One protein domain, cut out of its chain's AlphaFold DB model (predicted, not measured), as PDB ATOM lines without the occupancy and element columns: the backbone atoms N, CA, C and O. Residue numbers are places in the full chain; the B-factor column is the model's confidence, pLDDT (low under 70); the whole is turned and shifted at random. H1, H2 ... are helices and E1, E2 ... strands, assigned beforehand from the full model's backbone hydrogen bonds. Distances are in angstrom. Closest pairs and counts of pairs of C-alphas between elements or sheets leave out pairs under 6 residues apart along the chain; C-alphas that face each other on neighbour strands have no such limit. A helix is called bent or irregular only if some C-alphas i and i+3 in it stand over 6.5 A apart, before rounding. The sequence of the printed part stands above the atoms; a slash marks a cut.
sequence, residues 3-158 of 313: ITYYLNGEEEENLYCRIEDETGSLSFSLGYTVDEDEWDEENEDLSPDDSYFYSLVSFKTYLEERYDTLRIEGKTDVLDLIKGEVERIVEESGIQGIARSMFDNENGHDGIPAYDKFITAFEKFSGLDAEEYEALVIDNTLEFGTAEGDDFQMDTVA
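This is residues 3 to 158 of the 313 residues of an uncharacterized protein of Dyadobacter koreensis (UniProt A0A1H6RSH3). Two small three-stranded sheets lie in two lobes, one toward each end of the longest axis; H1 and H2 pack on one face of the sheet E1 E2 E3, and H3 and H4 cover one face of the sheet E4 E5 E6. H3 is near the middle and joins the lobes, touching the other three helices, while residues 53 to 55 of H1 reach E4. The printed part has 156 residues, with three named strands, four named helices and three more named strands in that order along it; the sheets have the orders E1 - E2 - E3 and E4 - E5 - E6, both antiparallel. The class is mixed, helices and strands. The whole is compact, with a radius of gyration of the C-alphas of 16.6 A and spans of 49 by 38 by 26 A.

E1, residues 3 to 7, E2, residues 15 to 20, and E3, residues 25 to 29, form a meander, each strand the antiparallel neighbour of the one before. E1 and E2 are a hairpin, with N 4 and O 18 within hydrogen-bond range at 3.0 A; E2 and E3 are another, with N 19 and O 26 at 2.9 A. H1, residues 53 to 72, and H2, residues 78 to 90, make two layers with this sheet, helices on one face of it. H2 is over E3 at a height over the sheet of 9.7 A and runs along the strands, at 4 degrees to E3 on the local plane. H1 and H2 are a helical hairpin: they touch, closest at the C-alphas of Leu 70 and Val 78, 6.3 A apart, and run opposite ways at a shallow tilt of 34 degrees, only just short of steep. H3, residues 94 to 110, is the hub. It touches H1, closest at the C-alphas of Ser 55 and Ala 99, 5.1 A apart, and is only just about perpendicular to it, at 71 degrees. It touches H2, closest at the C-alphas of Val 90 and Gly 97, 5.2 A apart, at 81 degrees, about perpendicular. H4, residues 115 to 126, touches H3 with residues 115 to 116 alone, closest at the C-alphas of Arg 100 and Tyr 115, 5.5 A apart, about perpendicular at 76 degrees. E4, residues 133 to 138, E5, residues 141 to 146, and E6, residues 151 to 155, form a second meander of two hairpins, with N 136 and O 143 at 2.8 A and N 144 and O 152 at 2.8 A, both within hydrogen-bond range. H3 and H4 are on the same face of this sheet, two layers again; H4 is over E5 and E6, at a height over the sheet of 9.4 A, and runs slantwise to the strands. H1 and H4 are apart. Every O i to N i+4 pair is within hydrogen-bond range in H1 and H4; in H2 it is 8 of 9 and in H3 11 of 13.

E1 begins at C-alpha 3, (177.494, 172.909, 71.953). E2 is 16.7 A long. H1 measures 29.2 A from C-alpha 53 at (189.192, 171.735, 62.906) to C-alpha 72, H2 18.5 A and H3 25.8 A. H3 is irregular: C-alphas 106 and 109 are 7.4 A apart. H4 is 16.7 A long, E4 15.8 A and E5 16.5 A. E6 ends at C-alpha 155, (194.176, 182.869, 47.321).

The two C-alphas farthest apart, those of Gly 74 and Glu 148, are 51.9 A from each other. The printed part has no cut. The one long link is E3 to H1, residues 30 to 52, in which residues 39 to 40 pair with residues 45 to 46, antiparallel. The mean pLDDT of the printed part is 91.3, and no printed residue is under 70.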
ATOM      1  N   ILE A   3     177.189 173.632  73.190       92.50
ATOM      2  CA  ILE A   3     177.494 172.909  71.953       92.50
ATOM      3  C   ILE A   3     178.736 172.063  72.198       92.50
ATOM      4  O   ILE A   3     179.751 172.580  72.678       92.50
ATOM      5  N   THR A   4     178.643 170.781  71.865       93.00
ATOM      6  CA  THR A   4     179.688 169.786  72.103       93.00
ATOM      7  C   THR A   4     179.820 168.875  70.891       93.00
ATOM      8  O   THR A   4     178.805 168.348  70.421       93.00
ATOM      9  N   TYR A   5     181.047 168.650  70.428       94.31
ATOM     10  CA  TYR A   5     181.355 167.592  69.470       94.31
ATOM     11  C   TYR A   5     181.670 166.298  70.220       94.31
ATOM     12  O   TYR A   5     182.127 166.323  71.358       94.31
ATOM     13  N   TYR A   6     181.334 165.151  69.641       93.31
ATOM     14  CA  TYR A   6     181.624 163.861  70.265       93.31
ATOM     15  C   TYR A   6     181.666 162.735  69.237       93.31
ATOM     16  O   TYR A   6     181.000 162.805  68.201       93.31
ATOM     17  N   LEU A   7     182.385 161.665  69.583       93.12
ATOM     18  CA  LEU A   7     182.429 160.441  68.791       93.12
ATOM     19  C   LEU A   7     181.331 159.454  69.208       93.12
ATOM     20  O   LEU A   7     181.170 159.110  70.383       93.12
ATOM     21  N   ASN A   8     180.572 158.966  68.234       90.88
ATOM     22  CA  ASN A   8     179.612 157.884  68.373       90.88
ATOM     23  C   ASN A   8     180.221 156.574  67.857       90.88
ATOM     24  O   ASN A   8     180.104 156.250  66.679       90.88
ATOM     25  N   GLY A   9     180.828 155.793  68.752       84.81
ATOM     26  CA  GLY A   9     181.525 154.546  68.402       84.81
ATOM     27  C   GLY A   9     180.647 153.393  67.885       84.81
ATOM     28  O   GLY A   9     181.156 152.292  67.681       84.81
ATOM     29  N   GLU A  10     179.336 153.593  67.717       85.69
ATOM     30  CA  GLU A  10     178.442 152.608  67.086       85.69
ATOM     31  C   GLU A  10     178.317 152.794  65.563       85.69
ATOM     32  O   GLU A  10     177.834 151.883  64.887       85.69
ATOM     33  N   GLU A  11     178.756 153.935  65.025       84.06
ATOM     34  CA  GLU A  11     178.582 154.335  63.624       84.06
ATOM     35  C   GLU A  11     179.941 154.513  62.924       84.06
ATOM     36  O   GLU A  11     180.952 154.782  63.568       84.06
ATOM     37  N   GLU A  12     179.970 154.338  61.599       84.25
ATOM     38  CA  GLU A  12     181.187 154.513  60.783       84.25
ATOM     39  C   GLU A  12     181.551 155.999  60.636       84.25
ATOM     40  O   GLU A  12     182.684 156.393  60.899       84.25
ATOM     41  N   GLU A  13     180.566 156.837  60.308       88.81
ATOM     42  CA  GLU A  13     180.650 158.299  60.409       88.81
ATOM     43  C   GLU A  13     180.411 158.692  61.869       88.81
ATOM     44  O   GLU A  13     179.285 158.955  62.301       88.81
ATOM     45  N   ASN A  14     181.476 158.619  62.661       91.19
ATOM     46  CA  ASN A  14     181.398 158.681  64.112       91.19
ATOM     47  C   ASN A  14     181.348 160.111  64.671       91.19
ATOM     48  O   ASN A  14     181.043 160.244  65.852       91.19
ATOM     49  N   LEU A  15     181.583 161.174  63.896       94.62
ATOM     50  CA  LEU A  15     181.550 162.542  64.423       94.62
ATOM     51  C   LEU A  15     180.132 163.120  64.485       94.62
ATOM     52  O   LEU A  15     179.419 163.225  63.483       94.62
ATOM     53  N   TYR A  16     179.739 163.566  65.676       94.25
ATOM     54  CA  TYR A  16     178.437 164.166  65.944       94.25
ATOM     55  C   TYR A  16     178.578 165.512  66.642       94.25
ATOM     56  O   TYR A  16     179.510 165.757  67.405       94.25
ATOM     57  N   CYS A  17     177.570 166.359  66.457       93.56
ATOM     58  CA  CYS A  17     177.390 167.577  67.235       93.56
ATOM     59  C   CYS A  17     176.130 167.458  68.093       93.56
ATOM     60  O   CYS A  17     175.060 167.070  67.612       93.56
ATOM     61  N   ARG A  18     176.252 167.816  69.374       93.94
ATOM     62  CA  ARG A  18     175.146 167.937  70.325       93.94
ATOM     63  C   ARG A  18     174.942 169.395  70.703       93.94
ATOM     64  O   ARG A  18     175.878 170.065  71.125       93.94
ATOM     65  N   ILE A  19     173.692 169.841  70.641       93.19
ATOM     66  CA  ILE A  19     173.255 171.146  71.139       93.19
ATOM     67  C   ILE A  19     172.286 170.910  72.295       93.19
ATOM     68  O   ILE A  19     171.302 170.184  72.141       93.19
ATOM     69  N   GLU A  20     172.555 171.513  73.449       93.31
ATOM     70  CA  GLU A  20     171.724 171.407  74.650       93.31
ATOM     71  C   GLU A  20     171.340 172.791  75.194       93.31
ATOM     72  O   GLU A  20     172.165 173.705  75.329       93.31
ATOM     73  N   ASP A  21     170.062 172.950  75.533       90.56
ATOM     74  CA  ASP A  21     169.531 174.111  76.236       90.56
ATOM     75  C   ASP A  21     168.552 173.703  77.356       90.56
ATOM     76  O   ASP A  21     168.442 172.540  77.736       90.56
ATOM     77  N   GLU A  22     167.844 174.676  77.938       86.62
ATOM     78  CA  GLU A  22     166.883 174.423  79.024       86.62
ATOM     79  C   GLU A  22     165.645 173.612  78.586       86.62
ATOM     80  O   GLU A  22     164.901 173.109  79.432       86.62
ATOM     81  N   THR A  23     165.386 173.522  77.281       84.62
ATOM     82  CA  THR A  23     164.208 172.890  76.676       84.62
ATOM     83  C   THR A  23     164.473 171.460  76.214       84.62
ATOM     84  O   THR A  23     163.540 170.652  76.192       84.62
ATOM     85  N   GLY A  24     165.726 171.117  75.911       88.12
ATOM     86  CA  GLY A  24     166.126 169.764  75.551       88.12
ATOM     87  C   GLY A  24     167.527 169.680  74.958       88.12
ATOM     88  O   GLY A  24     168.311 170.626  75.013       88.12
ATOM     89  N   SER A  25     167.826 168.521  74.377       92.00
ATOM     90  CA  SER A  25     169.044 168.296  73.606       92.00
ATOM     91  C   SER A  25     168.720 167.737  72.228       92.00
ATOM     92  O   SER A  25     167.715 167.045  72.029       92.00
ATOM     93  N   LEU A  26     169.585 168.052  71.274       91.12
ATOM     94  CA  LEU A  26     169.504 167.593  69.901       91.12
ATOM     95  C   LEU A  26     170.894 167.120  69.466       91.12
ATOM     96  O   LEU A  26     171.892 167.741  69.827       91.12
ATOM     97  N   SER A  27     170.943 166.027  68.710       91.62
ATOM     98  CA  SER A  27     172.176 165.483  68.142       91.62
ATOM     99  C   SER A  27     171.982 165.200  66.660       91.62
ATOM    100  O   SER A  27     170.907 164.743  66.256       91.62
ATOM    101  N   PHE A  28     173.019 165.437  65.868       90.69
ATOM    102  CA  PHE A  28     173.068 165.118  64.442       90.69
ATOM    103  C   PHE A  28     174.476 164.659  64.058       90.69
ATOM    104  O   PHE A  28     175.456 165.092  64.667       90.69
ATOM    105  N   SER A  29     174.538 163.756  63.077       91.94
ATOM    106  CA  SER A  29     175.799 163.323  62.469       91.94
ATOM    107  C   SER A  29     176.360 164.456  61.613       91.94
ATOM    108  O   SER A  29     175.588 165.178  60.974       91.94
ATOM    109  N   LEU A  30     177.684 164.602  61.610       93.06
ATOM    110  CA  LEU A  30     178.398 165.505  60.710       93.06
ATOM    111  C   LEU A  30     178.889 164.794  59.442       93.06
ATOM    112  O   LEU A  30     179.478 165.445  58.592       93.06
ATOM    113  N   GLY A  31     178.636 163.490  59.288       91.56
ATOM    114  CA  GLY A  31     179.040 162.737  58.098       91.56
ATOM    115  C   GLY A  31     180.557 162.670  57.918       91.56
ATOM    116  O   GLY A  31     181.047 162.831  56.805       91.56
ATOM    117  N   TYR A  32     181.294 162.523  59.021       91.88
ATOM    118  CA  TYR A  32     182.755 162.462  59.044       91.88
ATOM    119  C   TYR A  32     183.221 161.364  59.999       91.88
ATOM    120  O   TYR A  32     182.603 161.139  61.045       91.88
ATOM    121  N   THR A  33     184.295 160.681  59.619       92.38
ATOM    122  CA  THR A  33     184.937 159.637  60.418       92.38
ATOM    123  C   THR A  33     186.239 160.186  60.968       92.38
ATOM    124  O   THR A  33     187.103 160.597  60.206       92.38
ATOM    125  N   VAL A  34     186.374 160.145  62.288       89.88
ATOM    126  CA  VAL A  34     187.561 160.577  63.024       89.88
ATOM    127  C   VAL A  34     188.260 159.341  63.568       89.88
ATOM    128  O   VAL A  34     187.597 158.483  64.171       89.88
ATOM    129  N   ASP A  35     189.573 159.238  63.367       85.56
ATOM    130  CA  ASP A  35     190.377 158.224  64.048       85.56
ATOM    131  C   ASP A  35     190.432 158.548  65.551       85.56
ATOM    132  O   ASP A  35     190.626 159.696  65.947       85.56
ATOM    133  N   GLU A  36     190.252 157.545  66.412       82.12
ATOM    134  CA  GLU A  36     190.266 157.744  67.869       82.12
ATOM    135  C   GLU A  36     191.605 158.332  68.349       82.12
ATOM    136  O   GLU A  36     191.629 159.053  69.344       82.12
ATOM    137  N   ASP A  37     192.700 158.062  67.630       83.50
ATOM    138  CA  ASP A  37     194.030 158.607  67.928       83.50
ATOM    139  C   ASP A  37     194.175 160.105  67.558       83.50
ATOM    140  O   ASP A  37     195.088 160.766  68.056       83.50
ATOM    141  N   GLU A  38     193.284 160.647  66.720       83.19
ATOM    142  CA  GLU A  38     193.257 162.056  66.275       83.19
ATOM    143  C   GLU A  38     192.209 162.899  67.024       83.19
ATOM    144  O   GLU A  38     192.084 164.106  66.808       83.19
ATOM    145  N   TRP A  39     191.467 162.274  67.941       90.00
ATOM    146  CA  TRP A  39     190.474 162.936  68.777       90.00
ATOM    147  C   TRP A  39     191.092 163.507  70.055       90.00
ATOM    148  O   TRP A  39     191.725 162.796  70.842       90.00
ATOM    149  N   ASP A  40     190.841 164.786  70.327       85.69
ATOM    150  CA  ASP A  40     191.220 165.405  71.590       85.69
ATOM    151  C   ASP A  40     190.159 165.100  72.660       85.69
ATOM    152  O   ASP A  40     189.154 165.800  72.809       85.69
ATOM    153  N   GLU A  41     190.389 164.038  73.438       83.06
ATOM    154  CA  GLU A  41     189.501 163.655  74.544       83.06
ATOM    155  C   GLU A  41     189.365 164.734  75.632       83.06
ATOM    156  O   GLU A  41     188.347 164.763  76.326       83.06
ATOM    157  N   GLU A  42     190.375 165.589  75.837       83.25
ATOM    158  CA  GLU A  42     190.336 166.615  76.887       83.25
ATOM    159  C   GLU A  42     189.421 167.774  76.486       83.25
ATOM    160  O   GLU A  42     188.666 168.279  77.324       83.25
ATOM    161  N   ASN A  43     189.468 168.164  75.211       82.00
ATOM    162  CA  ASN A  43     188.689 169.277  74.677       82.00
ATOM    163  C   ASN A  43     187.368 168.855  74.014       82.00
ATOM    164  O   ASN A  43     186.536 169.722  73.744       82.00
ATOM    165  N   GLU A  44     187.145 167.549  73.825       85.62
ATOM    166  CA  GLU A  44     186.018 166.992  73.066       85.62
ATOM    167  C   GLU A  44     185.931 167.617  71.659       85.62
ATOM    168  O   GLU A  44     184.863 168.065  71.225       85.62
ATOM    169  N   ASP A  45     187.074 167.680  70.971       86.25
ATOM    170  CA  ASP A  45     187.228 168.316  69.660       86.25
ATOM    171  C   ASP A  45     188.190 167.530  68.751       86.25
ATOM    172  O   ASP A  45     188.870 166.597  69.190       86.25
ATOM    173  N   LEU A  46     188.242 167.909  67.474       87.31
ATOM    174  CA  LEU A  46     189.260 167.404  66.552       87.31
ATOM    175  C   LEU A  46     190.651 167.896  66.964       87.31
ATOM    176  O   LEU A  46     190.794 168.967  67.564       87.31
ATOM    177  N   SER A  47     191.687 167.136  66.603       85.94
ATOM    178  CA  SER A  47     193.057 167.647  66.643       85.94
ATOM    179  C   SER A  47     193.151 168.961  65.852       85.94
ATOM    180  O   SER A  47     192.568 169.050  64.770       85.94
ATOM    181  N   PRO A  48     193.920 169.966  66.318       84.19
ATOM    182  CA  PRO A  48     194.208 171.172  65.538       84.19
ATOM    183  C   PRO A  48     194.846 170.909  64.166       84.19
ATOM    184  O   PRO A  48     194.846 171.803  63.324       84.19
ATOM    185  N   ASP A  49     195.393 169.707  63.968       81.31
ATOM    186  CA  ASP A  49     195.997 169.262  62.712       81.31
ATOM    187  C   ASP A  49     194.963 168.680  61.716       81.31
ATOM    188  O   ASP A  49     195.310 168.431  60.564       81.31
ATOM    189  N   ASP A  50     193.705 168.454  62.124       87.44
ATOM    190  CA  ASP A  50     192.639 167.967  61.233       87.44
ATOM    191  C   ASP A  50     192.153 169.080  60.286       87.44
ATOM    192  O   ASP A  50     191.930 170.228  60.694       87.44
ATOM    193  N   SER A  51     191.924 168.731  59.013       86.31
ATOM    194  CA  SER A  51     191.551 169.677  57.954       86.31
ATOM    195  C   SER A  51     190.209 170.394  58.182       86.31
ATOM    196  O   SER A  51     189.956 171.455  57.602       86.31
ATOM    197  N   TYR A  52     189.351 169.882  59.066       90.88
ATOM    198  CA  TYR A  52     188.067 170.482  59.421       90.88
ATOM    199  C   TYR A  52     188.040 171.152  60.797       90.88
ATOM    200  O   TYR A  52     187.009 171.743  61.137       90.88
ATOM    201  N   PHE A  53     189.136 171.140  61.564       89.75
ATOM    202  CA  PHE A  53     189.192 171.735  62.906       89.75
ATOM    203  C   PHE A  53     188.650 173.174  62.930       89.75
ATOM    204  O   PHE A  53     187.675 173.480  63.621       89.75
ATOM    205  N   TYR A  54     189.205 174.058  62.095       88.69
ATOM    206  CA  TYR A  54     188.772 175.459  62.036       88.69
ATOM    207  C   TYR A  54     187.331 175.614  61.539       88.69
ATOM    208  O   TYR A  54     186.582 176.440  62.064       88.69
ATOM    209  N   SER A  55     186.897 174.768  60.597       92.56
ATOM    210  CA  SER A  55     185.512 174.771  60.113       92.56
ATOM    211  C   SER A  55     184.518 174.445  61.232       92.56
ATOM    212  O   SER A  55     183.447 175.050  61.299       92.56
ATOM    213  N   LEU A  56     184.866 173.534  62.144       93.25
ATOM    214  CA  LEU A  56     184.038 173.204  63.306       93.25
ATOM    215  C   LEU A  56     184.039 174.306  64.370       93.25
ATOM    216  O   LEU A  56     182.991 174.566  64.972       93.25
ATOM    217  N   VAL A  57     185.161 174.993  64.584       91.94
ATOM    218  CA  VAL A  57     185.219 176.168  65.470       91.94
ATOM    219  C   VAL A  57     184.305 177.286  64.946       91.94
ATOM    220  O   VAL A  57     183.464 177.808  65.691       91.94
ATOM    221  N   SER A  58     184.397 177.603  63.653       92.31
ATOM    222  CA  SER A  58     183.513 178.560  62.978       92.31
ATOM    223  C   SER A  58     182.050 178.135  63.051       92.31
ATOM    224  O   SER A  58     181.175 178.931  63.400       92.31
ATOM    225  N   PHE A  59     181.767 176.852  62.825       94.94
ATOM    226  CA  PHE A  59     180.410 176.325  62.889       94.94
ATOM    227  C   PHE A  59     179.793 176.430  64.282       94.94
ATOM    228  O   PHE A  59     178.627 176.807  64.416       94.94
ATOM    229  N   LYS A  60     180.574 176.177  65.335       94.44
ATOM    230  CA  LYS A  60     180.133 176.366  66.719       94.44
ATOM    231  C   LYS A  60     179.737 177.820  66.980       94.44
ATOM    232  O   LYS A  60     178.651 178.064  67.504       94.44
ATOM    233  N   THR A  61     180.566 178.767  66.542       93.88
ATOM    234  CA  THR A  61     180.290 180.209  66.650       93.88
ATOM    235  C   THR A  61     179.020 180.591  65.887       93.88
ATOM    236  O   THR A  61     178.127 181.231  66.445       93.88
ATOM    237  N   TYR A  62     178.872 180.114  64.646       95.19
ATOM    238  CA  TYR A  62     177.667 180.310  63.838       95.19
ATOM    239  C   TYR A  62     176.402 179.831  64.564       95.19
ATOM    240  O   TYR A  62     175.394 180.540  64.610       95.19
ATOM    241  N   LEU A  63     176.437 178.639  65.163       95.19
ATOM    242  CA  LEU A  63     175.300 178.076  65.888       95.19
ATOM    243  C   LEU A  63     174.943 178.899  67.138       95.19
ATOM    244  O   LEU A  63     173.756 179.096  67.414       95.19
ATOM    245  N   GLU A  64     175.938 179.402  67.871       94.69
ATOM    246  CA  GLU A  64     175.751 180.297  69.022       94.69
ATOM    247  C   GLU A  64     175.064 181.603  68.632       94.69
ATOM    248  O   GLU A  64     174.006 181.941  69.176       94.69
ATOM    249  N   GLU A  65     175.594 182.292  67.625       94.19
ATOM    250  CA  GLU A  65     175.018 183.539  67.124       94.19
ATOM    251  C   GLU A  65     173.609 183.334  66.568       94.19
ATOM    252  O   GLU A  65     172.696 184.148  66.784       94.19
ATOM    253  N   ARG A  66     173.399 182.218  65.864       94.50
ATOM    254  CA  ARG A  66     172.106 181.885  65.281       94.50
ATOM    255  C   ARG A  66     171.065 181.603  66.355       94.50
ATOM    256  O   ARG A  66     169.943 182.111  66.259       94.50
ATOM    257  N   TYR A  67     171.431 180.851  67.388       94.25
ATOM    258  CA  TYR A  67     170.576 180.583  68.540       94.25
ATOM    259  C   TYR A  67     170.159 181.877  69.242       94.25
ATOM    260  O   TYR A  67     168.963 182.107  69.468       94.25
ATOM    261  N   ASP A  68     171.115 182.759  69.528       94.12
ATOM    262  CA  ASP A  68     170.841 184.030  70.194       94.12
ATOM    263  C   ASP A  68     169.959 184.945  69.338       94.12
ATOM    264  O   ASP A  68     168.993 185.528  69.844       94.12
ATOM    265  N   THR A  69     170.200 184.990  68.027       95.75
ATOM    266  CA  THR A  69     169.356 185.722  67.074       95.75
ATOM    267  C   THR A  69     167.908 185.234  67.120       95.75
ATOM    268  O   THR A  69     166.984 186.029  67.308       95.75
ATOM    269  N   LEU A  70     167.682 183.920  67.019       95.38
ATOM    270  CA  LEU A  70     166.338 183.334  67.043       95.38
ATOM    271  C   LEU A  70     165.622 183.583  68.382       95.38
ATOM    272  O   LEU A  70     164.410 183.831  68.405       95.38
ATOM    273  N   ARG A  71     166.355 183.583  69.501       93.00
ATOM    274  CA  ARG A  71     165.801 183.944  70.814       93.00
ATOM    275  C   ARG A  71     165.408 185.409  70.902       93.00
ATOM    276  O   ARG A  71     164.333 185.708  71.424       93.00
ATOM    277  N   ILE A  72     166.243 186.314  70.397       94.94
ATOM    278  CA  ILE A  72     165.952 187.755  70.355       94.94
ATOM    279  C   ILE A  72     164.717 188.028  69.487       94.94
ATOM    280  O   ILE A  72     163.873 188.849  69.849       94.94
ATOM    281  N   GLU A  73     164.550 187.289  68.389       96.00
ATOM    282  CA  GLU A  73     163.351 187.324  67.544       96.00
ATOM    283  C   GLU A  73     162.095 186.726  68.209       96.00
ATOM    284  O   GLU A  73     160.993 186.827  67.660       96.00
ATOM    285  N   GLY A  74     162.228 186.105  69.385       91.94
ATOM    286  CA  GLY A  74     161.124 185.524  70.145       91.94
ATOM    287  C   GLY A  74     160.613 184.192  69.592       91.94
ATOM    288  O   GLY A  74     159.441 183.862  69.791       91.94
ATOM    289  N   LYS A  75     161.452 183.429  68.878       93.12
ATOM    290  CA  LYS A  75     161.117 182.066  68.437       93.12
ATOM    291  C   LYS A  75     161.066 181.125  69.644       93.12
ATOM    292  O   LYS A  75     161.879 181.238  70.556       93.12
ATOM    293  N   THR A  76     160.104 180.205  69.654       85.75
ATOM    294  CA  THR A  76     159.926 179.234  70.750       85.75
ATOM    295  C   THR A  76     160.570 177.882  70.462       85.75
ATOM    296  O   THR A  76     161.017 177.232  71.396       85.75
ATOM    297  N   ASP A  77     160.674 177.503  69.187       90.00
ATOM    298  CA  ASP A  77     161.179 176.195  68.745       90.00
ATOM    299  C   ASP A  77     162.603 176.351  68.182       90.00
ATOM    300  O   ASP A  77     162.898 175.977  67.049       90.00
ATOM    301  N   VAL A  78     163.478 177.021  68.945       92.56
ATOM    302  CA  VAL A  78     164.811 177.438  68.472       92.56
ATOM    303  C   VAL A  78     165.668 176.234  68.080       92.56
ATOM    304  O   VAL A  78     166.248 176.244  66.998       92.56
ATOM    305  N   LEU A  79     165.699 175.186  68.910       91.62
ATOM    306  CA  LEU A  79     166.475 173.976  68.622       91.62
ATOM    307  C   LEU A  79     166.006 173.274  67.341       91.62
ATOM    308  O   LEU A  79     166.838 172.871  66.537       91.62
ATOM    309  N   ASP A  80     164.695 173.177  67.105       90.38
ATOM    310  CA  ASP A  80     164.159 172.558  65.884       90.38
ATOM    311  C   ASP A  80     164.479 173.385  64.629       90.38
ATOM    312  O   ASP A  80     164.737 172.828  63.560       90.38
ATOM    313  N   LEU A  81     164.493 174.719  64.744       93.31
ATOM    314  CA  LEU A  81     164.890 175.607  63.649       93.31
ATOM    315  C   LEU A  81     166.373 175.459  63.311       93.31
ATOM    316  O   LEU A  81     166.708 175.328  62.136       93.31
ATOM    317  N   ILE A  82     167.237 175.437  64.330       92.56
ATOM    318  CA  ILE A  82     168.671 175.192  64.149       92.56
ATOM    319  C   ILE A  82     168.883 173.817  63.533       92.56
ATOM    320  O   ILE A  82     169.594 173.704  62.544       92.56
ATOM    321  N   LYS A  83     168.207 172.783  64.039       89.44
ATOM    322  CA  LYS A  83     168.281 171.437  63.477       89.44
ATOM    323  C   LYS A  83     167.977 171.428  61.979       89.44
ATOM    324  O   LYS A  83     168.769 170.898  61.213       89.44
ATOM    325  N   GLY A  84     166.879 172.053  61.552       91.19
ATOM    326  CA  GLY A  84     166.525 172.128  60.130       91.19
ATOM    327  C   GLY A  84     167.460 173.012  59.291       91.19
ATOM    328  O   GLY A  84     167.482 172.906  58.066       91.19
ATOM    329  N   GLU A  85     168.216 173.921  59.906       92.75
ATOM    330  CA  GLU A  85     169.310 174.642  59.246       92.75
ATOM    331  C   GLU A  85     170.533 173.746  59.080       92.75
ATOM    332  O   GLU A  85     171.040 173.638  57.967       92.75
ATOM    333  N   VAL A  86     170.943 173.049  60.138       92.25
ATOM    334  CA  VAL A  86     172.099 172.156  60.099       92.25
ATOM    335  C   VAL A  86     171.870 170.974  59.171       92.25
ATOM    336  O   VAL A  86     172.725 170.700  58.341       92.25
ATOM    337  N   GLU A  87     170.704 170.327  59.241       90.38
ATOM    338  CA  GLU A  87     170.358 169.220  58.344       90.38
ATOM    339  C   GLU A  87     170.525 169.631  56.880       90.38
ATOM    340  O   GLU A  87     171.090 168.863  56.121       90.38
ATOM    341  N   ARG A  88     170.149 170.862  56.501       91.75
ATOM    342  CA  ARG A  88     170.346 171.375  55.133       91.75
ATOM    343  C   ARG A  88     171.806 171.650  54.774       91.75
ATOM    344  O   ARG A  88     172.137 171.603  53.597       91.75
ATOM    345  N   ILE A  89     172.644 171.992  55.750       93.75
ATOM    346  CA  ILE A  89     174.081 172.219  55.543       93.75
ATOM    347  C   ILE A  89     174.789 170.882  55.296       93.75
ATOM    348  O   ILE A  89     175.622 170.793  54.397       93.75
ATOM    349  N   VAL A  90     174.435 169.841  56.057       92.81
ATOM    350  CA  VAL A  90     175.126 168.541  56.011       92.81
ATOM    351  C   VAL A  90     174.495 167.526  55.048       92.81
ATOM    352  O   VAL A  90     175.134 166.521  54.757       92.81
ATOM    353  N   GLU A  91     173.277 167.768  54.537       84.88
ATOM    354  CA  GLU A  91     172.454 166.783  53.798       84.88
ATOM    355  C   GLU A  91     173.192 166.064  52.660       84.88
ATOM    356  O   GLU A  91     173.007 164.862  52.476       84.88
ATOM    357  N   GLU A  92     174.009 166.790  51.892       80.12
ATOM    358  CA  GLU A  92     174.648 166.264  50.676       80.12
ATOM    359  C   GLU A  92     176.159 166.045  50.809       80.12
ATOM    360  O   GLU A  92     176.739 165.324  50.000       80.12
ATOM    361  N   SER A  93     176.819 166.683  51.777       87.44
ATOM    362  CA  SER A  93     178.291 166.728  51.831       87.44
ATOM    363  C   SER A  93     178.861 166.651  53.249       87.44
ATOM    364  O   SER A  93     180.045 166.914  53.434       87.44
ATOM    365  N   GLY A  94     178.045 166.333  54.262       92.31
ATOM    366  CA  GLY A  94     178.518 166.187  55.641       92.31
ATOM    367  C   GLY A  94     179.317 167.405  56.116       92.31
ATOM    368  O   GLY A  94     178.886 168.552  55.959       92.31
ATOM    369  N   ILE A  95     180.513 167.151  56.648       92.62
ATOM    370  CA  ILE A  95     181.423 168.164  57.187       92.62
ATOM    371  C   ILE A  95     181.967 169.110  56.108       92.62
ATOM    372  O   ILE A  95     182.166 170.293  56.377       92.62
ATOM    373  N   GLN A  96     182.086 168.661  54.853       91.56
ATOM    374  CA  GLN A  96     182.442 169.546  53.736       91.56
ATOM    375  C   GLN A  96     181.348 170.582  53.471       91.56
ATOM    376  O   GLN A  96     181.634 171.726  53.120       91.56
ATOM    377  N   GLY A  97     180.081 170.212  53.685       94.06
ATOM    378  CA  GLY A  97     178.962 171.149  53.625       94.06
ATOM    379  C   GLY A  97     179.092 172.264  54.666       94.06
ATOM    380  O   GLY A  97     178.770 173.421  54.377       94.06
ATOM    381  N   ILE A  98     179.630 171.936  55.847       94.56
ATOM    382  CA  ILE A  98     179.950 172.900  56.906       94.56
ATOM    383  C   ILE A  98     181.102 173.801  56.465       94.56
ATOM    384  O   ILE A  98     180.918 175.014  56.474       94.56
ATOM    385  N   ALA A  99     182.228 173.235  56.020       94.12
ATOM    386  CA  ALA A  99     183.385 174.003  55.549       94.12
ATOM    387  C   ALA A  99     182.993 175.013  54.458       94.12
ATOM    388  O   ALA A  99     183.242 176.211  54.600       94.12
ATOM    389  N   ARG A 100     182.258 174.559  53.432       94.62
ATOM    390  CA  ARG A 100     181.683 175.412  52.378       94.62
ATOM    391  C   ARG A 100     180.826 176.533  52.964       94.62
ATOM    392  O   ARG A 100     181.002 177.699  52.623       94.62
ATOM    393  N   SER A 101     179.872 176.177  53.824       94.62
ATOM    394  CA  SER A 101     178.894 177.135  54.351       94.62
ATOM    395  C   SER A 101     179.534 178.178  55.263       94.62
ATOM    396  O   SER A 101     179.131 179.338  55.222       94.62
ATOM    397  N   MET A 102     180.505 177.778  56.088       94.44
ATOM    398  CA  MET A 102     181.215 178.686  56.989       94.44
ATOM    399  C   MET A 102     182.114 179.625  56.199       94.44
ATOM    400  O   MET A 102     181.985 180.837  56.361       94.44
ATOM    401  N   PHE A 103     182.897 179.094  55.257       95.12
ATOM    402  CA  PHE A 103     183.721 179.909  54.370       95.12
ATOM    403  C   PHE A 103     182.890 180.965  53.633       95.12
ATOM    404  O   PHE A 103     183.220 182.149  53.670       95.12
ATOM    405  N   ASP A 104     181.777 180.570  53.009       95.31
ATOM    406  CA  ASP A 104     180.922 181.489  52.250       95.31
ATOM    407  C   ASP A 104     180.244 182.541  53.143       95.31
ATOM    408  O   ASP A 104     180.081 183.695  52.734       95.31
ATOM    409  N   ASN A 105     179.838 182.163  54.359       92.19
ATOM    410  CA  ASN A 105     179.203 183.074  55.311       92.19
ATOM    411  C   ASN A 105     180.196 184.114  55.850       92.19
ATOM    412  O   ASN A 105     179.870 185.300  55.925       92.19
ATOM    413  N   GLU A 106     181.408 183.680  56.185       91.06
ATOM    414  CA  GLU A 106     182.459 184.544  56.716       91.06
ATOM    415  C   GLU A 106     183.022 185.471  55.638       91.06
ATOM    416  O   GLU A 106     183.201 186.657  55.889       91.06
ATOM    417  N   ASN A 107     183.208 184.983  54.411       92.38
ATOM    418  CA  ASN A 107     183.964 185.702  53.384       92.38
ATOM    419  C   ASN A 107     183.098 186.399  52.322       92.38
ATOM    420  O   ASN A 107     183.565 187.296  51.611       92.38
ATOM    421  N   GLY A 108     181.814 186.047  52.206       89.56
ATOM    422  CA  GLY A 108     180.954 186.528  51.119       89.56
ATOM    423  C   GLY A 108     180.749 188.049  51.082       89.56
ATOM    424  O   GLY A 108     180.482 188.616  50.020       89.56
ATOM    425  N   HIS A 109     180.893 188.736  52.217       89.38
ATOM    426  CA  HIS A 109     180.731 190.190  52.306       89.38
ATOM    427  C   HIS A 109     181.940 190.980  51.775       89.38
ATOM    428  O   HIS A 109     181.771 192.125  51.346       89.38
ATOM    429  N   ASP A 110     183.116 190.354  51.723       90.50
ATOM    430  CA  ASP A 110     184.370 190.952  51.253       90.50
ATOM    431  C   ASP A 110     184.595 190.780  49.744       90.50
ATOM    432  O   ASP A 110     185.615 191.192  49.192       90.50
ATOM    433  N   GLY A 111     183.622 190.191  49.039       91.88
ATOM    434  CA  GLY A 111     183.726 189.929  47.604       91.88
ATOM    435  C   GLY A 111     184.673 188.779  47.261       91.88
ATOM    436  O   GLY A 111     185.037 188.622  46.092       91.88
ATOM    437  N   ILE A 112     185.051 187.974  48.255       95.94
ATOM    438  CA  ILE A 112     185.794 186.734  48.064       95.94
ATOM    439  C   ILE A 112     184.877 185.733  47.334       95.94
ATOM    440  O   ILE A 112     183.679 185.655  47.632       95.94
ATOM    441  N   PRO A 113     185.381 185.013  46.315       96.56
ATOM    442  CA  PRO A 113     184.602 183.999  45.608       96.56
ATOM    443  C   PRO A 113     184.089 182.912  46.555       96.56
ATOM    444  O   PRO A 113     184.756 182.583  47.521       96.56
ATOM    445  N   ALA A 114     182.937 182.318  46.243       96.19
ATOM    446  CA  ALA A 114     182.429 181.183  47.013       96.19
ATOM    447  C   ALA A 114     183.398 179.986  46.979       96.19
ATOM    448  O   ALA A 114     184.095 179.797  45.976       96.19
ATOM    449  N   TYR A 115     183.369 179.153  48.018       95.69
ATOM    450  CA  TYR A 115     184.216 177.970  48.211       95.69
ATOM    451  C   TYR A 115     184.298 177.093  46.951       95.69
ATOM    452  O   TYR A 115     185.383 176.792  46.459       95.69
ATOM    453  N   ASP A 116     183.155 176.779  46.334       95.12
ATOM    454  CA  ASP A 116     183.104 175.912  45.147       95.12
ATOM    455  C   ASP A 116     183.869 176.480  43.937       95.12
ATOM    456  O   ASP A 116     184.285 175.733  43.047       95.12
ATOM    457  N   LYS A 117     184.087 177.801  43.883       96.69
ATOM    458  CA  LYS A 117     184.906 178.413  42.829       96.69
ATOM    459  C   LYS A 117     186.397 178.176  43.045       96.69
ATOM    460  O   LYS A 117     187.100 178.032  42.048       96.69
ATOM    461  N   PHE A 118     186.859 178.126  44.296       97.00
ATOM    462  CA  PHE A 118     188.229 177.720  44.610       97.00
ATOM    463  C   PHE A 118     188.442 176.257  44.233       97.00
ATOM    464  O   PHE A 118     189.380 175.963  43.502       97.00
ATOM    465  N   ILE A 119     187.513 175.375  44.620       95.88
ATOM    466  CA  ILE A 119     187.528 173.956  44.230       95.88
ATOM    467  C   ILE A 119     187.639 173.805  42.710       95.88
ATOM    468  O   ILE A 119     188.592 173.224  42.202       95.88
ATOM    469  N   THR A 120     186.730 174.441  41.969       96.44
ATOM    470  CA  THR A 120     186.725 174.378  40.499       96.44
ATOM    471  C   THR A 120     188.021 174.930  39.889       96.44
ATOM    472  O   THR A 120     188.487 174.448  38.855       96.44
ATOM    473  N   ALA A 121     188.600 175.984  40.474       97.25
ATOM    474  CA  ALA A 121     189.867 176.540  40.011       97.25
ATOM    475  C   ALA A 121     191.040 175.589  40.285       97.25
ATOM    476  O   ALA A 121     191.885 175.424  39.405       97.25
ATOM    477  N   PHE A 122     191.066 174.949  41.454       96.62
ATOM    478  CA  PHE A 122     192.101 173.997  41.831       96.62
ATOM    479  C   PHE A 122     192.064 172.754  40.947       96.62
ATOM    480  O   PHE A 122     193.064 172.459  40.304       96.62
ATOM    481  N   GLU A 123     190.908 172.104  40.797       96.19
ATOM    482  CA  GLU A 123     190.747 170.931  39.920       96.19
ATOM    483  C   GLU A 123     191.124 171.253  38.465       96.19
ATOM    484  O   GLU A 123     191.740 170.455  37.759       96.19
ATOM    485  N   LYS A 124     190.816 172.469  37.993       95.38
ATOM    486  CA  LYS A 124     191.238 172.928  36.662       95.38
ATOM    487  C   LYS A 124     192.758 173.063  36.538       95.38
ATOM    488  O   LYS A 124     193.289 172.852  35.445       95.38
ATOM    489  N   PHE A 125     193.424 173.494  37.603       95.19
ATOM    490  CA  PHE A 125     194.870 173.665  37.656       95.19
ATOM    491  C   PHE A 125     195.590 172.315  37.767       95.19
ATOM    492  O   PHE A 125     196.430 172.006  36.922       95.19
ATOM    493  N   SER A 126     195.228 171.512  38.766       94.12
ATOM    494  CA  SER A 126     195.894 170.254  39.114       94.12
ATOM    495  C   SER A 126     195.489 169.098  38.197       94.12
ATOM    496  O   SER A 126     196.279 168.189  37.949       94.12
ATOM    497  N   GLY A 127     194.272 169.141  37.645       94.56
ATOM    498  CA  GLY A 127     193.671 168.029  36.912       94.56
ATOM    499  C   GLY A 127     193.213 166.875  37.806       94.56
ATOM    500  O   GLY A 127     192.922 165.809  37.263       94.56
ATOM    501  N   LEU A 128     193.187 167.088  39.125       95.19
ATOM    502  CA  LEU A 128     192.695 166.148  40.129       95.19
ATOM    503  C   LEU A 128     191.178 166.269  40.291       95.19
ATOM    504  O   LEU A 128     190.621 167.351  40.101       95.19
ATOM    505  N   ASP A 129     190.539 165.172  40.682       92.25
ATOM    506  CA  ASP A 129     189.147 165.142  41.133       92.25
ATOM    507  C   ASP A 129     189.073 165.263  42.675       92.25
ATOM    508  O   ASP A 129     190.017 164.908  43.381       92.25
ATOM    509  N   ALA A 130     187.936 165.710  43.220       86.62
ATOM    510  CA  ALA A 130     187.700 165.918  44.663       86.62
ATOM    511  C   ALA A 130     188.013 164.738  45.616       86.62
ATOM    512  O   ALA A 130     188.079 164.940  46.824       86.62
ATOM    513  N   GLU A 131     188.176 163.510  45.112       87.94
ATOM    514  CA  GLU A 131     188.580 162.339  45.913       87.94
ATOM    515  C   GLU A 131     190.113 162.205  46.049       87.94
ATOM    516  O   GLU A 131     190.596 161.346  46.786       87.94
ATOM    517  N   GLU A 132     190.887 163.013  45.319       91.88
ATOM    518  CA  GLU A 132     192.349 162.911  45.204       91.88
ATOM    519  C   GLU A 132     193.105 163.975  46.020       91.88
ATOM    520  O   GLU A 132     194.341 163.977  46.044       91.88
ATOM    521  N   TYR A 133     192.380 164.869  46.695       92.50
ATOM    522  CA  TYR A 133     192.941 165.905  47.555       92.50
ATOM    523  C   TYR A 133     192.011 166.230  48.729       92.50
ATOM    524  O   TYR A 133     190.805 165.994  48.683       92.50
ATOM    525  N   GLU A 134     192.578 166.836  49.764       90.06
ATOM    526  CA  GLU A 134     191.855 167.437  50.880       90.06
ATOM    527  C   GLU A 134     191.945 168.955  50.791       90.06
ATOM    528  O   GLU A 134     192.973 169.493  50.391       90.06
ATOM    529  N   ALA A 135     190.859 169.648  51.137       91.75
ATOM    530  CA  ALA A 135     190.795 171.103  51.105       91.75
ATOM    531  C   ALA A 135     190.584 171.653  52.520       91.75
ATOM    532  O   ALA A 135     189.488 171.554  53.073       91.75
ATOM    533  N   LEU A 136     191.628 172.267  53.066       90.69
ATOM    534  CA  LEU A 136     191.630 172.955  54.349       90.69
ATOM    535  C   LEU A 136     191.292 174.436  54.140       90.69
ATOM    536  O   LEU A 136     191.861 175.120  53.291       90.69
ATOM    537  N   VAL A 137     190.352 174.944  54.932       90.81
ATOM    538  CA  VAL A 137     190.034 176.374  54.979       90.81
ATOM    539  C   VAL A 137     190.910 177.047  56.031       90.81
ATOM    540  O   VAL A 137     190.800 176.722  57.212       90.81
ATOM    541  N   ILE A 138     191.716 178.026  55.612       87.25
ATOM    542  CA  ILE A 138     192.463 178.909  56.519       87.25
ATOM    543  C   ILE A 138     192.062 180.351  56.236       87.25
ATOM    544  O   ILE A 138     192.430 180.920  55.202       87.25
ATOM    545  N   ASP A 139     191.308 180.935  57.171       86.25
ATOM    546  CA  ASP A 139     190.686 182.256  57.073       86.25
ATOM    547  C   ASP A 139     189.899 182.432  55.761       86.25
ATOM    548  O   ASP A 139     188.738 182.047  55.623       86.25
ATOM    549  N   ASN A 140     190.549 183.025  54.766       90.94
ATOM    550  CA  ASN A 140     189.988 183.347  53.464       90.94
ATOM    551  C   ASN A 140     190.803 182.785  52.292       90.94
ATOM    552  O   ASN A 140     190.644 183.223  51.149       90.94
ATOM    553  N   THR A 141     191.663 181.817  52.591       93.00
ATOM    554  CA  THR A 141     192.386 180.986  51.629       93.00
ATOM    555  C   THR A 141     191.928 179.542  51.725       93.00
ATOM    556  O   THR A 141     191.362 179.123  52.739       93.00
ATOM    557  N   LEU A 142     192.175 178.788  50.656       94.50
ATOM    558  CA  LEU A 142     192.087 177.335  50.692       94.50
ATOM    559  C   LEU A 142     193.477 176.757  50.491       94.50
ATOM    560  O   LEU A 142     194.211 177.176  49.593       94.50
ATOM    561  N   GLU A 143     193.794 175.768  51.304       93.81
ATOM    562  CA  GLU A 143     194.973 174.939  51.159       93.81
ATOM    563  C   GLU A 143     194.558 173.545  50.722       93.81
ATOM    564  O   GLU A 143     193.521 173.031  51.140       93.81
ATOM    565  N   PHE A 144     195.345 172.959  49.833       94.06
ATOM    566  CA  PHE A 144     195.047 171.692  49.197       94.06
ATOM    567  C   PHE A 144     196.196 170.727  49.432       94.06
ATOM    568  O   PHE A 144     197.279 170.947  48.895       94.06
ATOM    569  N   GLY A 145     195.942 169.666  50.190       92.12
ATOM    570  CA  GLY A 145     196.881 168.565  50.384       92.12
ATOM    571  C   GLY A 145     196.534 167.405  49.462       92.12
ATOM    572  O   GLY A 145     195.373 167.006  49.363       92.12
ATOM    573  N   THR A 146     197.518 166.856  48.757       90.12
ATOM    574  CA  THR A 146     197.320 165.714  47.851       90.12
ATOM    575  C   THR A 146     197.829 164.414  48.465       90.12
ATOM    576  O   THR A 146     198.731 164.399  49.301       90.12
ATOM    577  N   ALA A 147     197.320 163.275  47.984       84.06
ATOM    578  CA  ALA A 147     197.789 161.960  48.432       84.06
ATOM    579  C   ALA A 147     199.282 161.689  48.135       84.06
ATOM    580  O   ALA A 147     199.878 160.788  48.731       84.06
ATOM    581  N   GLU A 148     199.889 162.432  47.202       82.06
ATOM    582  CA  GLU A 148     201.319 162.332  46.881       82.06
ATOM    583  C   GLU A 148     202.206 163.136  47.851       82.06
ATOM    584  O   GLU A 148     203.428 162.962  47.838       82.06
ATOM    585  N   GLY A 149     201.596 163.916  48.751       80.88
ATOM    586  CA  GLY A 149     202.280 164.779  49.713       80.88
ATOM    587  C   GLY A 149     202.661 166.147  49.148       80.88
ATOM    588  O   GLY A 149     203.514 166.805  49.734       80.88
ATOM    589  N   ASP A 150     202.079 166.540  48.009       85.69
ATOM    590  CA  ASP A 150     202.170 167.910  47.508       85.69
ATOM    591  C   ASP A 150     201.077 168.759  48.163       85.69
ATOM    592  O   ASP A 150     199.909 168.350  48.170       85.69
ATOM    593  N   ASP A 151     201.461 169.943  48.635       91.94
ATOM    594  CA  ASP A 151     200.570 170.928  49.235       91.94
ATOM    595  C   ASP A 151     200.505 172.181  48.362       91.94
ATOM    596  O   ASP A 151     201.505 172.612  47.782       91.94
ATOM    597  N   PHE A 152     199.332 172.799  48.274       94.69
ATOM    598  CA  PHE A 152     199.123 174.029  47.519       94.69
ATOM    599  C   PHE A 152     198.331 175.034  48.337       94.69
ATOM    600  O   PHE A 152     197.344 174.681  48.971       94.69
ATOM    601  N   GLN A 153     198.689 176.309  48.243       95.19
ATOM    602  CA  GLN A 153     197.890 177.404  48.784       95.19
ATOM    603  C   GLN A 153     197.225 178.162  47.639       95.19
ATOM    604  O   GLN A 153     197.905 178.572  46.696       95.19
ATOM    605  N   MET A 154     195.916 178.401  47.733       96.25
ATOM    606  CA  MET A 154     195.160 179.224  46.792       96.25
ATOM    607  C   MET A 154     194.523 180.435  47.473       96.25
ATOM    608  O   MET A 154     193.849 180.332  48.499       96.25
ATOM    609  N   ASP A 155     194.670 181.590  46.834       96.75
ATOM    610  CA  ASP A 155     194.176 182.869  47.321       96.75
ATOM    611  C   ASP A 155     193.645 183.758  46.180       96.75
ATOM    612  O   ASP A 155     193.710 183.432  44.990       96.75
ATOM    613  N   THR A 156     193.085 184.907  46.547       97.12
ATOM    614  CA  THR A 156     192.582 185.936  45.640       97.12
ATOM    615  C   THR A 156     193.008 187.325  46.110       97.12
ATOM    616  O   THR A 156     193.294 187.543  47.284       97.12
ATOM    617  N   VAL A 157     192.957 188.319  45.217       96.81
ATOM    618  CA  VAL A 157     193.167 189.731  45.601       96.81
ATOM    619  C   VAL A 157     192.179 190.178  46.681       96.81
ATOM    620  O   VAL A 157     192.568 190.893  47.600       96.81
ATOM    621  N   ALA A 158     190.914 189.751  46.598       96.81
ATOM    622  CA  ALA A 158     189.917 190.066  47.622       96.81
ATOM    623  C   ALA A 158     190.287 189.446  48.980       96.81
ATOM    624  O   ALA A 158     190.183 190.122  50.004       96.81
TER     625      ALA A 158